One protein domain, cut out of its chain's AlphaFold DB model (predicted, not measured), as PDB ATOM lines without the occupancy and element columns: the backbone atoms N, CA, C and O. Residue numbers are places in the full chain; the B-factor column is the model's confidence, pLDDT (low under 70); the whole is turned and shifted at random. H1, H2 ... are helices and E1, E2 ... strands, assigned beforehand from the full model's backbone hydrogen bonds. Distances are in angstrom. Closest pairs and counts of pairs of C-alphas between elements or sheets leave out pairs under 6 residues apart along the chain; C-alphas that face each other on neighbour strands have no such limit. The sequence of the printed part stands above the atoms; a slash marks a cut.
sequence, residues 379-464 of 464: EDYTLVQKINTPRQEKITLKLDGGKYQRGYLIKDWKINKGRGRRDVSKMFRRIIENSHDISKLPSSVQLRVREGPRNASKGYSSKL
ATOM      1  N   GLU A 379     -46.233 -35.189   6.767       56.53
ATOM      2  CA  GLU A 379     -46.031 -34.138   5.772       56.53
ATOM      3  C   GLU A 379     -45.494 -32.838   6.392       56.53
ATOM      4  O   GLU A 379     -44.487 -32.311   5.908       56.53
ATOM      5  N   ASP A 380     -46.057 -32.376   7.511       52.78
ATOM      6  CA  ASP A 380     -45.581 -31.187   8.235       52.78
ATOM      7  C   ASP A 380     -44.159 -31.379   8.767       52.78
ATOM      8  O   ASP A 380     -43.325 -30.470   8.711       52.78
ATOM      9  N   TYR A 381     -43.834 -32.591   9.224       56.38
ATOM     10  CA  TYR A 381     -42.479 -32.921   9.661       56.38
ATOM     11  C   TYR A 381     -41.488 -32.876   8.488       56.38
ATOM     12  O   TYR A 381     -40.381 -32.344   8.626       56.38
ATOM     13  N   THR A 382     -41.884 -33.359   7.302       61.88
ATOM     14  CA  THR A 382     -41.045 -33.252   6.095       61.88
ATOM     15  C   THR A 382     -40.894 -31.810   5.609       61.88
ATOM     16  O   THR A 382     -39.825 -31.447   5.114       61.88
ATOM     17  N   LEU A 383     -41.920 -30.970   5.768       60.59
ATOM     18  CA  LEU A 383     -41.866 -29.544   5.442       60.59
ATOM     19  C   LEU A 383     -40.901 -28.812   6.377       60.59
ATOM     20  O   LEU A 383     -39.994 -28.132   5.897       60.59
ATOM     21  N   VAL A 384     -40.991 -29.042   7.688       58.44
ATOM     22  CA  VAL A 384     -40.058 -28.477   8.679       58.44
ATOM     23  C   VAL A 384     -38.617 -28.940   8.426       58.44
ATOM     24  O   VAL A 384     -37.688 -28.141   8.543       58.44
ATOM     25  N   GLN A 385     -38.409 -30.189   7.995       56.06
ATOM     26  CA  GLN A 385     -37.086 -30.690   7.591       56.06
ATOM     27  C   GLN A 385     -36.555 -30.056   6.295       56.06
ATOM     28  O   GLN A 385     -35.341 -30.055   6.066       56.06
ATOM     29  N   LYS A 386     -37.430 -29.539   5.423       61.03
ATOM     30  CA  LYS A 386     -37.048 -28.896   4.158       61.03
ATOM     31  C   LYS A 386     -36.715 -27.412   4.309       61.03
ATOM     32  O   LYS A 386     -36.009 -26.891   3.445       61.03
ATOM     33  N   ILE A 387     -37.156 -26.752   5.384       58.62
ATOM     34  CA  ILE A 387     -36.889 -25.328   5.623       58.62
ATOM     35  C   ILE A 387     -35.402 -25.122   5.948       58.62
ATOM     36  O   ILE A 387     -34.873 -25.626   6.940       58.62
ATOM     37  N   ASN A 388     -34.717 -24.352   5.102       57.81
ATOM     38  CA  ASN A 388     -33.355 -23.907   5.370       57.81
ATOM     39  C   ASN A 388     -33.389 -22.765   6.387       57.81
ATOM     40  O   ASN A 388     -34.090 -21.774   6.188       57.81
ATOM     41  N   THR A 389     -32.609 -22.876   7.460       60.12
ATOM     42  CA  THR A 389     -32.455 -21.775   8.411       60.12
ATOM     43  C   THR A 389     -31.685 -20.620   7.758       60.12
ATOM     44  O   THR A 389     -30.700 -20.851   7.044       60.12
ATOM     45  N   PRO A 390     -32.106 -19.362   7.973       63.12
ATOM     46  CA  PRO A 390     -31.377 -18.211   7.462       63.12
ATOM     47  C   PRO A 390     -29.981 -18.140   8.100       63.12
ATOM     48  O   PRO A 390     -29.784 -18.516   9.257       63.12
ATOM     49  N   ARG A 391     -28.989 -17.643   7.345       63.50
ATOM     50  CA  ARG A 391     -27.588 -17.507   7.810       63.50
ATOM     51  C   ARG A 391     -27.462 -16.659   9.073       63.50
ATOM     52  O   ARG A 391     -26.567 -16.874   9.883       63.50
ATOM     53  N   GLN A 392     -28.346 -15.686   9.203       73.31
ATOM     54  CA  GLN A 392     -28.428 -14.810  10.347       73.31
ATOM     55  C   GLN A 392     -29.890 -14.620  10.708       73.31
ATOM     56  O   GLN A 392     -30.721 -14.364   9.837       73.31
ATOM     57  N   GLU A 393     -30.178 -14.730  11.992       78.12
ATOM     58  CA  GLU A 393     -31.481 -14.436  12.557       78.12
ATOM     59  C   GLU A 393     -31.287 -13.330  13.591       78.12
ATOM     60  O   GLU A 393     -30.547 -13.490  14.565       78.12
ATOM     61  N   LYS A 394     -31.891 -12.171  13.326       78.31
ATOM     62  CA  LYS A 394     -31.910 -11.045  14.258       78.31
ATOM     63  C   LYS A 394     -33.196 -11.153  15.058       78.31
ATOM     64  O   LYS A 394     -34.275 -10.884  14.535       78.31
ATOM     65  N   ILE A 395     -33.076 -11.570  16.309       77.06
ATOM     66  CA  ILE A 395     -34.199 -11.623  17.236       77.06
ATOM     67  C   ILE A 395     -34.398 -10.195  17.726       77.06
ATOM     68  O   ILE A 395     -33.605  -9.674  18.513       77.06
ATOM     69  N   THR A 396     -35.418  -9.537  17.191       74.81
ATOM     70  CA  THR A 396     -35.746  -8.159  17.550       74.81
ATOM     71  C   THR A 396     -36.818  -8.133  18.625       74.81
ATOM     72  O   THR A 396     -37.745  -8.940  18.631       74.81
ATOM     73  N   LEU A 397     -36.666  -7.201  19.555       67.56
ATOM     74  CA  LEU A 397     -37.668  -6.823  20.527       67.56
ATOM     75  C   LEU A 397     -38.261  -5.500  20.063       67.56
ATOM     76  O   LEU A 397     -37.537  -4.528  19.839       67.56
ATOM     77  N   LYS A 398     -39.576  -5.466  19.896       67.25
ATOM     78  CA  LYS A 398     -40.272  -4.223  19.609       67.25
ATOM     79  C   LYS A 398     -40.320  -3.394  20.893       67.25
ATOM     80  O   LYS A 398     -40.754  -3.887  21.929       67.25
ATOM     81  N   LEU A 399     -39.840  -2.160  20.821       69.81
ATOM     82  CA  LEU A 399     -39.988  -1.174  21.878       69.81
ATOM     83  C   LEU A 399     -41.330  -0.482  21.659       69.81
ATOM     84  O   LEU A 399     -41.493   0.293  20.715       69.81
ATOM     85  N   ASP A 400     -42.295  -0.790  22.519       61.19
ATOM     86  CA  ASP A 400     -43.555  -0.059  22.587       61.19
ATOM     87  C   ASP A 400     -43.409   1.062  23.635       61.19
ATOM     88  O   ASP A 400     -43.970   1.017  24.723       61.19
ATOM     89  N   GLY A 401     -42.593   2.067  23.303       55.34
ATOM     90  CA  GLY A 401     -42.633   3.381  23.950       55.34
ATOM     91  C   GLY A 401     -43.562   4.328  23.181       55.34
ATOM     92  O   GLY A 401     -43.984   4.013  22.064       55.34
ATOM     93  N   GLY A 402     -43.901   5.483  23.770       54.19
ATOM     94  CA  GLY A 402     -44.823   6.485  23.204       54.19
ATOM     95  C   GLY A 402     -44.473   6.963  21.781       54.19
ATOM     96  O   GLY A 402     -43.540   6.479  21.153       54.19
ATOM     97  N   LYS A 403     -45.215   7.943  21.241       56.47
ATOM     98  CA  LYS A 403     -45.210   8.359  19.811       56.47
ATOM     99  C   LYS A 403     -43.818   8.545  19.151       56.47
ATOM    100  O   LYS A 403     -43.734   8.438  17.932       56.47
ATOM    101  N   TYR A 404     -42.756   8.757  19.938       49.44
ATOM    102  CA  TYR A 404     -41.365   8.963  19.506       49.44
ATOM    103  C   TYR A 404     -40.368   7.836  19.871       49.44
ATOM    104  O   TYR A 404     -39.198   7.936  19.525       49.44
ATOM    105  N   GLN A 405     -40.797   6.754  20.532       56.53
ATOM    106  CA  GLN A 405     -39.943   5.641  20.992       56.53
ATOM    107  C   GLN A 405     -40.306   4.287  20.354       56.53
ATOM    108  O   GLN A 405     -39.996   3.225  20.893       56.53
ATOM    109  N   ARG A 406     -40.958   4.297  19.185       54.09
ATOM    110  CA  ARG A 406     -41.219   3.067  18.427       54.09
ATOM    111  C   ARG A 406     -39.963   2.665  17.664       54.09
ATOM    112  O   ARG A 406     -39.600   3.303  16.679       54.09
ATOM    113  N   GLY A 407     -39.313   1.599  18.110       67.31
ATOM    114  CA  GLY A 407     -38.116   1.049  17.478       67.31
ATOM    115  C   GLY A 407     -38.001  -0.453  17.703       67.31
ATOM    116  O   GLY A 407     -38.705  -1.023  18.531       67.31
ATOM    117  N   TYR A 408     -37.114  -1.109  16.961       70.19
ATOM    118  CA  TYR A 408     -36.759  -2.505  17.207       70.19
ATOM    119  C   TYR A 408     -35.365  -2.546  17.821       70.19
ATOM    120  O   TYR A 408     -34.392  -2.164  17.174       70.19
ATOM    121  N   LEU A 409     -35.263  -3.024  19.058       70.19
ATOM    122  CA  LEU A 409     -33.981  -3.327  19.678       70.19
ATOM    123  C   LEU A 409     -33.581  -4.748  19.284       70.19
ATOM    124  O   LEU A 409     -34.348  -5.691  19.473       70.19
ATOM    125  N   ILE A 410     -32.388  -4.936  18.724       73.50
ATOM    126  CA  ILE A 410     -31.879  -6.287  18.460       73.50
ATOM    127  C   ILE A 410     -31.497  -6.895  19.811       73.50
ATOM    128  O   ILE A 410     -30.520  -6.478  20.422       73.50
ATOM    129  N   LYS A 411     -32.289  -7.862  20.282       72.19
ATOM    130  CA  LYS A 411     -32.076  -8.546  21.561       72.19
ATOM    131  C   LYS A 411     -30.974  -9.589  21.454       72.19
ATOM    132  O   LYS A 411     -30.173  -9.740  22.367       72.19
ATOM    133  N   ASP A 412     -30.976 -10.334  20.357       63.50
ATOM    134  CA  ASP A 412     -30.008 -11.396  20.125       63.50
ATOM    135  C   ASP A 412     -29.762 -11.546  18.624       63.50
ATOM    136  O   ASP A 412     -30.671 -11.399  17.797       63.50
ATOM    137  N   TRP A 413     -28.515 -11.823  18.262       72.81
ATOM    138  CA  TRP A 413     -28.110 -12.016  16.879       72.81
ATOM    139  C   TRP A 413     -27.500 -13.400  16.723       72.81
ATOM    140  O   TRP A 413     -26.321 -13.640  16.982       72.81
ATOM    141  N   LYS A 414     -28.321 -14.328  16.235       68.31
ATOM    142  CA  LYS A 414     -27.899 -15.703  15.994       68.31
ATOM    143  C   LYS A 414     -27.288 -15.810  14.610       68.31
ATOM    144  O   LYS A 414     -27.981 -15.774  13.592       68.31
ATOM    145  N   ILE A 415     -25.969 -15.953  14.577       69.81
ATOM    146  CA  ILE A 415     -25.225 -16.253  13.357       69.81
ATOM    147  C   ILE A 415     -25.129 -17.774  13.231       69.81
ATOM    148  O   ILE A 415     -24.358 -18.436  13.929       69.81
ATOM    149  N   ASN A 416     -25.911 -18.341  12.315       63.91
ATOM    150  CA  ASN A 416     -25.879 -19.766  12.022       63.91
ATOM    151  C   ASN A 416     -24.644 -20.061  11.153       63.91
ATOM    152  O   ASN A 416     -24.603 -19.741   9.962       63.91
ATOM    153  N   LYS A 417     -23.603 -20.666  11.743       48.62
ATOM    154  CA  LYS A 417     -22.390 -21.067  11.005       48.62
ATOM    155  C   LYS A 417     -22.691 -22.258  10.080       48.62
ATOM    156  O   LYS A 417     -22.620 -23.410  10.496       48.62
ATOM    157  N   GLY A 418     -22.985 -21.970   8.809       56.19
ATOM    158  CA  GLY A 418     -23.095 -22.953   7.721       56.19
ATOM    159  C   GLY A 418     -24.404 -22.869   6.923       56.19
ATOM    160  O   GLY A 418     -25.358 -22.228   7.339       56.19
ATOM    161  N   ARG A 419     -24.462 -23.532   5.756       47.78
ATOM    162  CA  ARG A 419     -25.693 -23.721   4.944       47.78
ATOM    163  C   ARG A 419     -26.546 -24.916   5.431       47.78
ATOM    164  O   ARG A 419     -27.269 -25.519   4.646       47.78
ATOM    165  N   GLY A 420     -26.378 -25.343   6.680       47.19
ATOM    166  CA  GLY A 420     -26.901 -26.618   7.164       47.19
ATOM    167  C   GLY A 420     -28.328 -26.515   7.692       47.19
ATOM    168  O   GLY A 420     -28.620 -25.647   8.508       47.19
ATOM    169  N   ARG A 421     -29.181 -27.455   7.273       53.16
ATOM    170  CA  ARG A 421     -30.418 -27.822   7.983       53.16
ATOM    171  C   ARG A 421     -30.119 -28.088   9.470       53.16
ATOM    172  O   ARG A 421     -28.986 -28.410   9.817       53.16
ATOM    173  N   ARG A 422     -31.145 -28.047  10.336       54.00
ATOM    174  CA  ARG A 422     -31.050 -28.451  11.765       54.00
ATOM    175  C   ARG A 422     -30.562 -29.895  11.973       54.00
ATOM    176  O   ARG A 422     -30.236 -30.286  13.088       54.00
ATOM    177  N   ASP A 423     -30.494 -30.666  10.897       55.78
ATOM    178  CA  ASP A 423     -29.965 -32.011  10.873       55.78
ATOM    179  C   ASP A 423     -28.454 -32.071  11.093       55.78
ATOM    180  O   ASP A 423     -27.640 -31.391  10.466       55.78
ATOM    181  N   VAL A 424     -28.076 -33.029  11.925       61.38
ATOM    182  CA  VAL A 424     -26.701 -33.459  12.113       61.38
ATOM    183  C   VAL A 424     -26.134 -33.996  10.788       61.38
ATOM    184  O   VAL A 424     -26.792 -34.790  10.101       61.38
ATOM    185  N   SER A 425     -24.911 -33.570  10.431       69.06
ATOM    186  CA  SER A 425     -24.209 -33.973   9.198       69.06
ATOM    187  C   SER A 425     -24.266 -35.490   8.987       69.06
ATOM    188  O   SER A 425     -24.046 -36.260   9.924       69.06
ATOM    189  N   LYS A 426     -24.505 -35.934   7.743       75.12
ATOM    190  CA  LYS A 426     -24.552 -37.364   7.377       75.12
ATOM    191  C   LYS A 426     -23.286 -38.110   7.818       75.12
ATOM    192  O   LYS A 426     -23.371 -39.255   8.249       75.12
ATOM    193  N   MET A 427     -22.132 -37.441   7.778       81.06
ATOM    194  CA  MET A 427     -20.856 -38.012   8.227       81.06
ATOM    195  C   MET A 427     -20.807 -38.210   9.741       81.06
ATOM    196  O   MET A 427     -20.329 -39.233  10.213       81.06
ATOM    197  N   PHE A 428     -21.351 -37.268  10.507       79.88
ATOM    198  CA  PHE A 428     -21.430 -37.397  11.958       79.88
ATOM    199  C   PHE A 428     -22.403 -38.507  12.370       79.88
ATOM    200  O   PHE A 428     -22.075 -39.299  13.248       79.88
ATOM    201  N   ARG A 429     -23.560 -38.623  11.697       80.56
ATOM    202  CA  ARG A 429     -24.485 -39.753  11.899       80.56
ATOM    203  C   ARG A 429     -23.791 -41.093  11.659       80.56
ATOM    204  O   ARG A 429     -23.813 -41.948  12.534       80.56
ATOM    205  N   ARG A 430     -23.066 -41.215  10.544       81.50
ATOM    206  CA  ARG A 430     -22.300 -42.421  10.202       81.50
ATOM    207  C   ARG A 430     -21.240 -42.776  11.250       81.50
ATOM    208  O   ARG A 430     -20.995 -43.957  11.477       81.50
ATOM    209  N   ILE A 431     -20.622 -41.783  11.894       85.38
ATOM    210  CA  ILE A 431     -19.651 -42.010  12.977       85.38
ATOM    211  C   ILE A 431     -20.335 -42.497  14.238       85.38
ATOM    212  O   ILE A 431     -19.825 -43.413  14.863       85.38
ATOM    213  N   ILE A 432     -21.478 -41.923  14.609       83.56
ATOM    214  CA  ILE A 432     -22.221 -42.396  15.779       83.56
ATOM    215  C   ILE A 432     -22.701 -43.831  15.555       83.56
ATOM    216  O   ILE A 432     -22.496 -44.676  16.425       83.56
ATOM    217  N   GLU A 433     -23.255 -44.120  14.377       85.62
ATOM    218  CA  GLU A 433     -23.763 -45.448  14.007       85.62
ATOM    219  C   GLU A 433     -22.664 -46.518  14.024       85.62
ATOM    220  O   GLU A 433     -22.909 -47.642  14.453       85.62
ATOM    221  N   ASN A 434     -21.445 -46.164  13.607       86.88
ATOM    222  CA  ASN A 434     -20.303 -47.081  13.561       86.88
ATOM    223  C   ASN A 434     -19.293 -46.843  14.699       86.88
ATOM    224  O   ASN A 434     -18.182 -47.360  14.644       86.88
ATOM    225  N   SER A 435     -19.650 -46.083  15.743       79.69
ATOM    226  CA  SER A 435     -18.728 -45.760  16.849       79.69
ATOM    227  C   SER A 435     -18.312 -47.000  17.644       79.69
ATOM    228  O   SER A 435     -17.206 -47.056  18.174       79.69
ATOM    229  N   HIS A 436     -19.178 -48.015  17.673       81.19
ATOM    230  CA  HIS A 436     -18.929 -49.302  18.317       81.19
ATOM    231  C   HIS A 436     -17.972 -50.206  17.528       81.19
ATOM    232  O   HIS A 436     -17.396 -51.122  18.102       81.19
ATOM    233  N   ASP A 437     -17.806 -49.963  16.227       86.50
ATOM    234  CA  ASP A 437     -16.970 -50.769  15.338       86.50
ATOM    235  C   ASP A 437     -16.119 -49.842  14.466       86.50
ATOM    236  O   ASP A 437     -16.404 -49.577  13.294       86.50
ATOM    237  N   ILE A 438     -15.069 -49.308  15.099       84.56
ATOM    238  CA  ILE A 438     -14.180 -48.275  14.547       84.56
ATOM    239  C   ILE A 438     -13.573 -48.723  13.205       84.56
ATOM    240  O   ILE A 438     -13.348 -47.890  12.330       84.56
ATOM    241  N   SER A 439     -13.404 -50.032  12.993       86.38
ATOM    242  CA  SER A 439     -12.862 -50.619  11.761       86.38
ATOM    243  C   SER A 439     -13.649 -50.246  10.494       86.38
ATOM    244  O   SER A 439     -13.070 -50.149   9.412       86.38
ATOM    245  N   LYS A 440     -14.953 -49.963  10.621       86.06
ATOM    246  CA  LYS A 440     -15.840 -49.581   9.507       86.06
ATOM    247  C   LYS A 440     -15.707 -48.117   9.083       86.06
ATOM    248  O   LYS A 440     -16.292 -47.709   8.076       86.06
ATOM    249  N   LEU A 441     -14.976 -47.306   9.849       87.19
ATOM    250  CA  LEU A 441     -14.716 -45.900   9.543       87.19
ATOM    251  C   LEU A 441     -13.380 -45.751   8.791       87.19
ATOM    252  O   LEU A 441     -12.486 -46.565   8.988       87.19
ATOM    253  N   PRO A 442     -13.195 -44.726   7.942       88.56
ATOM    254  CA  PRO A 442     -11.904 -44.455   7.298       88.56
ATOM    255  C   PRO A 442     -10.793 -44.199   8.324       88.56
ATOM    256  O   PRO A 442     -11.054 -43.564   9.344       88.56
ATOM    257  N   SER A 443      -9.552 -44.605   8.041       86.06
ATOM    258  CA  SER A 443      -8.407 -44.475   8.966       86.06
ATOM    259  C   SER A 443      -8.206 -43.049   9.508       86.06
ATOM    260  O   SER A 443      -7.960 -42.867  10.700       86.06
ATOM    261  N   SER A 444      -8.417 -42.026   8.672       85.38
ATOM    262  CA  SER A 444      -8.364 -40.605   9.060       85.38
ATOM    263  C   SER A 444      -9.401 -40.212  10.122       85.38
ATOM    264  O   SER A 444      -9.192 -39.281  10.900       85.38
ATOM    265  N   VAL A 445     -10.531 -40.916  10.155       87.56
ATOM    266  CA  VAL A 445     -11.630 -40.725  11.104       87.56
ATOM    267  C   VAL A 445     -11.389 -41.565  12.350       87.56
ATOM    268  O   VAL A 445     -11.591 -41.049  13.445       87.56
ATOM    269  N   GLN A 446     -10.910 -42.807  12.194       89.00
ATOM    270  CA  GLN A 446     -10.649 -43.759  13.284       89.00
ATOM    271  C   GLN A 446      -9.796 -43.151  14.402       89.00
ATOM    272  O   GLN A 446     -10.170 -43.230  15.571       89.00
ATOM    273  N   LEU A 447      -8.702 -42.476  14.035       85.31
ATOM    274  CA  LEU A 447      -7.789 -41.823  14.983       85.31
ATOM    275  C   LEU A 447      -8.488 -40.751  15.832       85.31
ATOM    276  O   LEU A 447      -8.175 -40.577  17.004       85.31
ATOM    277  N   ARG A 448      -9.480 -40.073  15.250       85.88
ATOM    278  CA  ARG A 448     -10.197 -38.945  15.856       85.88
ATOM    279  C   ARG A 448     -11.507 -39.344  16.535       85.88
ATOM    280  O   ARG A 448     -12.140 -38.497  17.156       85.88
ATOM    281  N   VAL A 449     -11.931 -40.612  16.453       87.94
ATOM    282  CA  VAL A 449     -13.134 -41.105  17.162       87.94
ATOM    283  C   VAL A 449     -12.973 -40.966  18.675       87.94
ATOM    284  O   VAL A 449     -13.938 -40.621  19.353       87.94
ATOM    285  N   ARG A 450     -11.748 -41.147  19.191       83.62
ATOM    286  CA  ARG A 450     -11.424 -40.990  20.620       83.62
ATOM    287  C   ARG A 450     -11.634 -39.562  21.129       83.62
ATOM    288  O   ARG A 450     -12.034 -39.376  22.268       83.62
ATOM    289  N   GLU A 451     -11.448 -38.568  20.265       86.06
ATOM    290  CA  GLU A 451     -11.682 -37.144  20.557       86.06
ATOM    291  C   GLU A 451     -13.168 -36.746  20.439       86.06
ATOM    292  O   GLU A 451     -13.527 -35.569  20.544       86.06
ATOM    293  N   GLY A 452     -14.040 -37.720  20.166       82.19
ATOM    294  CA  GLY A 452     -15.480 -37.562  20.053       82.19
ATOM    295  C   GLY A 452     -15.997 -37.483  18.607       82.19
ATOM    296  O   GLY A 452     -15.294 -37.066  17.677       82.19
ATOM    297  N   PRO A 453     -17.284 -37.817  18.390       80.44
ATOM    298  CA  PRO A 453     -17.880 -37.962  17.056       80.44
ATOM    299  C   PRO A 453     -17.858 -36.666  16.233       80.44
ATOM    300  O   PRO A 453     -17.822 -36.691  15.000       80.44
ATOM    301  N   ARG A 454     -17.825 -35.506  16.904       78.12
ATOM    302  CA  ARG A 454     -17.760 -34.192  16.250       78.12
ATOM    303  C   ARG A 454     -16.402 -33.944  15.607       78.12
ATOM    304  O   ARG A 454     -16.356 -33.492  14.464       78.12
ATOM    305  N   ASN A 455     -15.320 -34.268  16.306       81.69
ATOM    306  CA  ASN A 455     -13.958 -34.100  15.802       81.69
ATOM    307  C   ASN A 455     -13.613 -35.181  14.777       81.69
ATOM    308  O   ASN A 455     -13.069 -34.865  13.716       81.69
ATOM    309  N   ALA A 456     -14.089 -36.406  14.998       83.81
ATOM    310  CA  ALA A 456     -14.040 -37.482  14.016       83.81
ATOM    311  C   ALA A 456     -14.701 -37.103  12.679       83.81
ATOM    312  O   ALA A 456     -14.154 -37.380  11.613       83.81
ATOM    313  N   SER A 457     -15.833 -36.384  12.702       81.94
ATOM    314  CA  SER A 457     -16.544 -35.993  11.472       81.94
ATOM    315  C   SER A 457     -15.747 -35.064  10.556       81.94
ATOM    316  O   SER A 457     -15.952 -35.082   9.344       81.94
ATOM    317  N   LYS A 458     -14.776 -34.325  11.106       81.44
ATOM    318  CA  LYS A 458     -13.848 -33.482  10.339       81.44
ATOM    319  C   LYS A 458     -12.795 -34.305   9.581       81.44
ATOM    320  O   LYS A 458     -12.213 -33.808   8.623       81.44
ATOM    321  N   GLY A 459     -12.551 -35.556   9.983       78.50
ATOM    322  CA  GLY A 459     -11.626 -36.476   9.306       78.50
ATOM    323  C   GLY A 459     -12.137 -36.999   7.956       78.50
ATOM    324  O   GLY A 459     -11.345 -37.477   7.150       78.50
ATOM    325  N   TYR A 460     -13.442 -36.868   7.677       77.19
ATOM    326  CA  TYR A 460     -14.035 -37.239   6.383       77.19
ATOM    327  C   TYR A 460     -13.727 -36.240   5.260       77.19
ATOM    328  O   TYR A 460     -13.765 -36.615   4.091       77.19
ATOM    329  N   SER A 461     -13.477 -34.971   5.594       63.62
ATOM    330  CA  SER A 461     -13.189 -33.921   4.607       63.62
ATOM    331  C   SER A 461     -11.702 -33.780   4.296       63.62
ATOM    332  O   SER A 461     -11.355 -33.231   3.255       63.62
ATOM    333  N   SER A 462     -10.825 -34.276   5.171       59.06
ATOM    334  CA  SER A 462      -9.398 -34.386   4.886       59.06
ATOM    335  C   SER A 462      -9.164 -35.638   4.046       59.06
ATOM    336  O   SER A 462      -8.976 -36.726   4.592       59.06
ATOM    337  N   LYS A 463      -9.221 -35.500   2.720       52.94
ATOM    338  CA  LYS A 463      -8.535 -36.461   1.855       52.94
ATOM    339  C   LYS A 463      -7.034 -36.289   2.100       52.94
ATOM    340  O   LYS A 463      -6.554 -35.158   2.057       52.94
ATOM    341  N   LEU A 464      -6.359 -37.387   2.428       44.53
ATOM    342  CA  LEU A 464      -4.934 -37.536   2.142       44.53
ATOM    343  C   LEU A 464      -4.769 -37.720   0.633       44.53
ATOM    344  O   LEU A 464      -5.662 -38.381   0.042       44.53
TER     345      LEU A 464
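Overview. This is residues 379 to 464 of the 464 residues of an uncharacterized protein of Tetrahymena thermophila (strain SB210) (UniProt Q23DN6). A long two-stranded hairpin, E1 and E2, reaches out at one end, and a small head of three short helices, H2, H3 and H4, lies at the other, with H1 off to one side of the long axis between them. In the head, H3 and H4 fold back on each other as a helical hairpin, and H2 packs steeply on H4. The printed part has 86 residues with four named helices and two named strands, in the order H1 E1 E2 H2 H3 H4; the sheet, E1 - E2, is antiparallel, and the class is mixed, helices and strands. The whole is extended, with a radius of gyration of the C-alphas of 20.5 A and spans of 68 by 32 by 22 A.

Along the chain. H1, residues 379 to 386, begins at C-alpha 379 (-46.031, -34.138, 5.772). E1, residues 392 to 400, is 24.4 A long; E2, residues 406 to 415, is 25.6 A long and bends by 52 degrees at residue 412. H2, residues 426 to 433, measures 10.5 A, as does H1; H3, residues 443 to 449, 10.0 A. H4, residues 453 to 460, measures 11.4 A and ends at C-alpha 460 (-14.035, -37.239, 6.383).

Arrangement. H1 touches no helix and is apart from E2. E1 and E2 form a hairpin, antiparallel at 156 degrees, with N 395 and O 412 2.8 A apart, within hydrogen-bond range. H2 and H4 touch, the closest C-alphas being those of Phe 428 and Ser 457, 5.1 A, at a steep tilt of 54 degrees, opposite ways. H3 and H4, a helical hairpin, touch at Arg 448 and Ala 456, closest C-alphas 4.5 A apart, at a shallow tilt of 13 degrees. Every O i to N i+4 pair is within hydrogen-bond range in H1 and H2, 2 of 3 in H3 and 1 of 4 in H4, where 3 of 5 O i to N i+3 pairs are.

Size, cuts and confidence. The C-alphas farthest apart, of Lys 403 and Ser 439, are 67.7 A apart. The printed part has no cut, and no link is long. Mean pLDDT of the printed part is 70.5; 41 residues are under 70, among them 379 to 391 and 414 to 425.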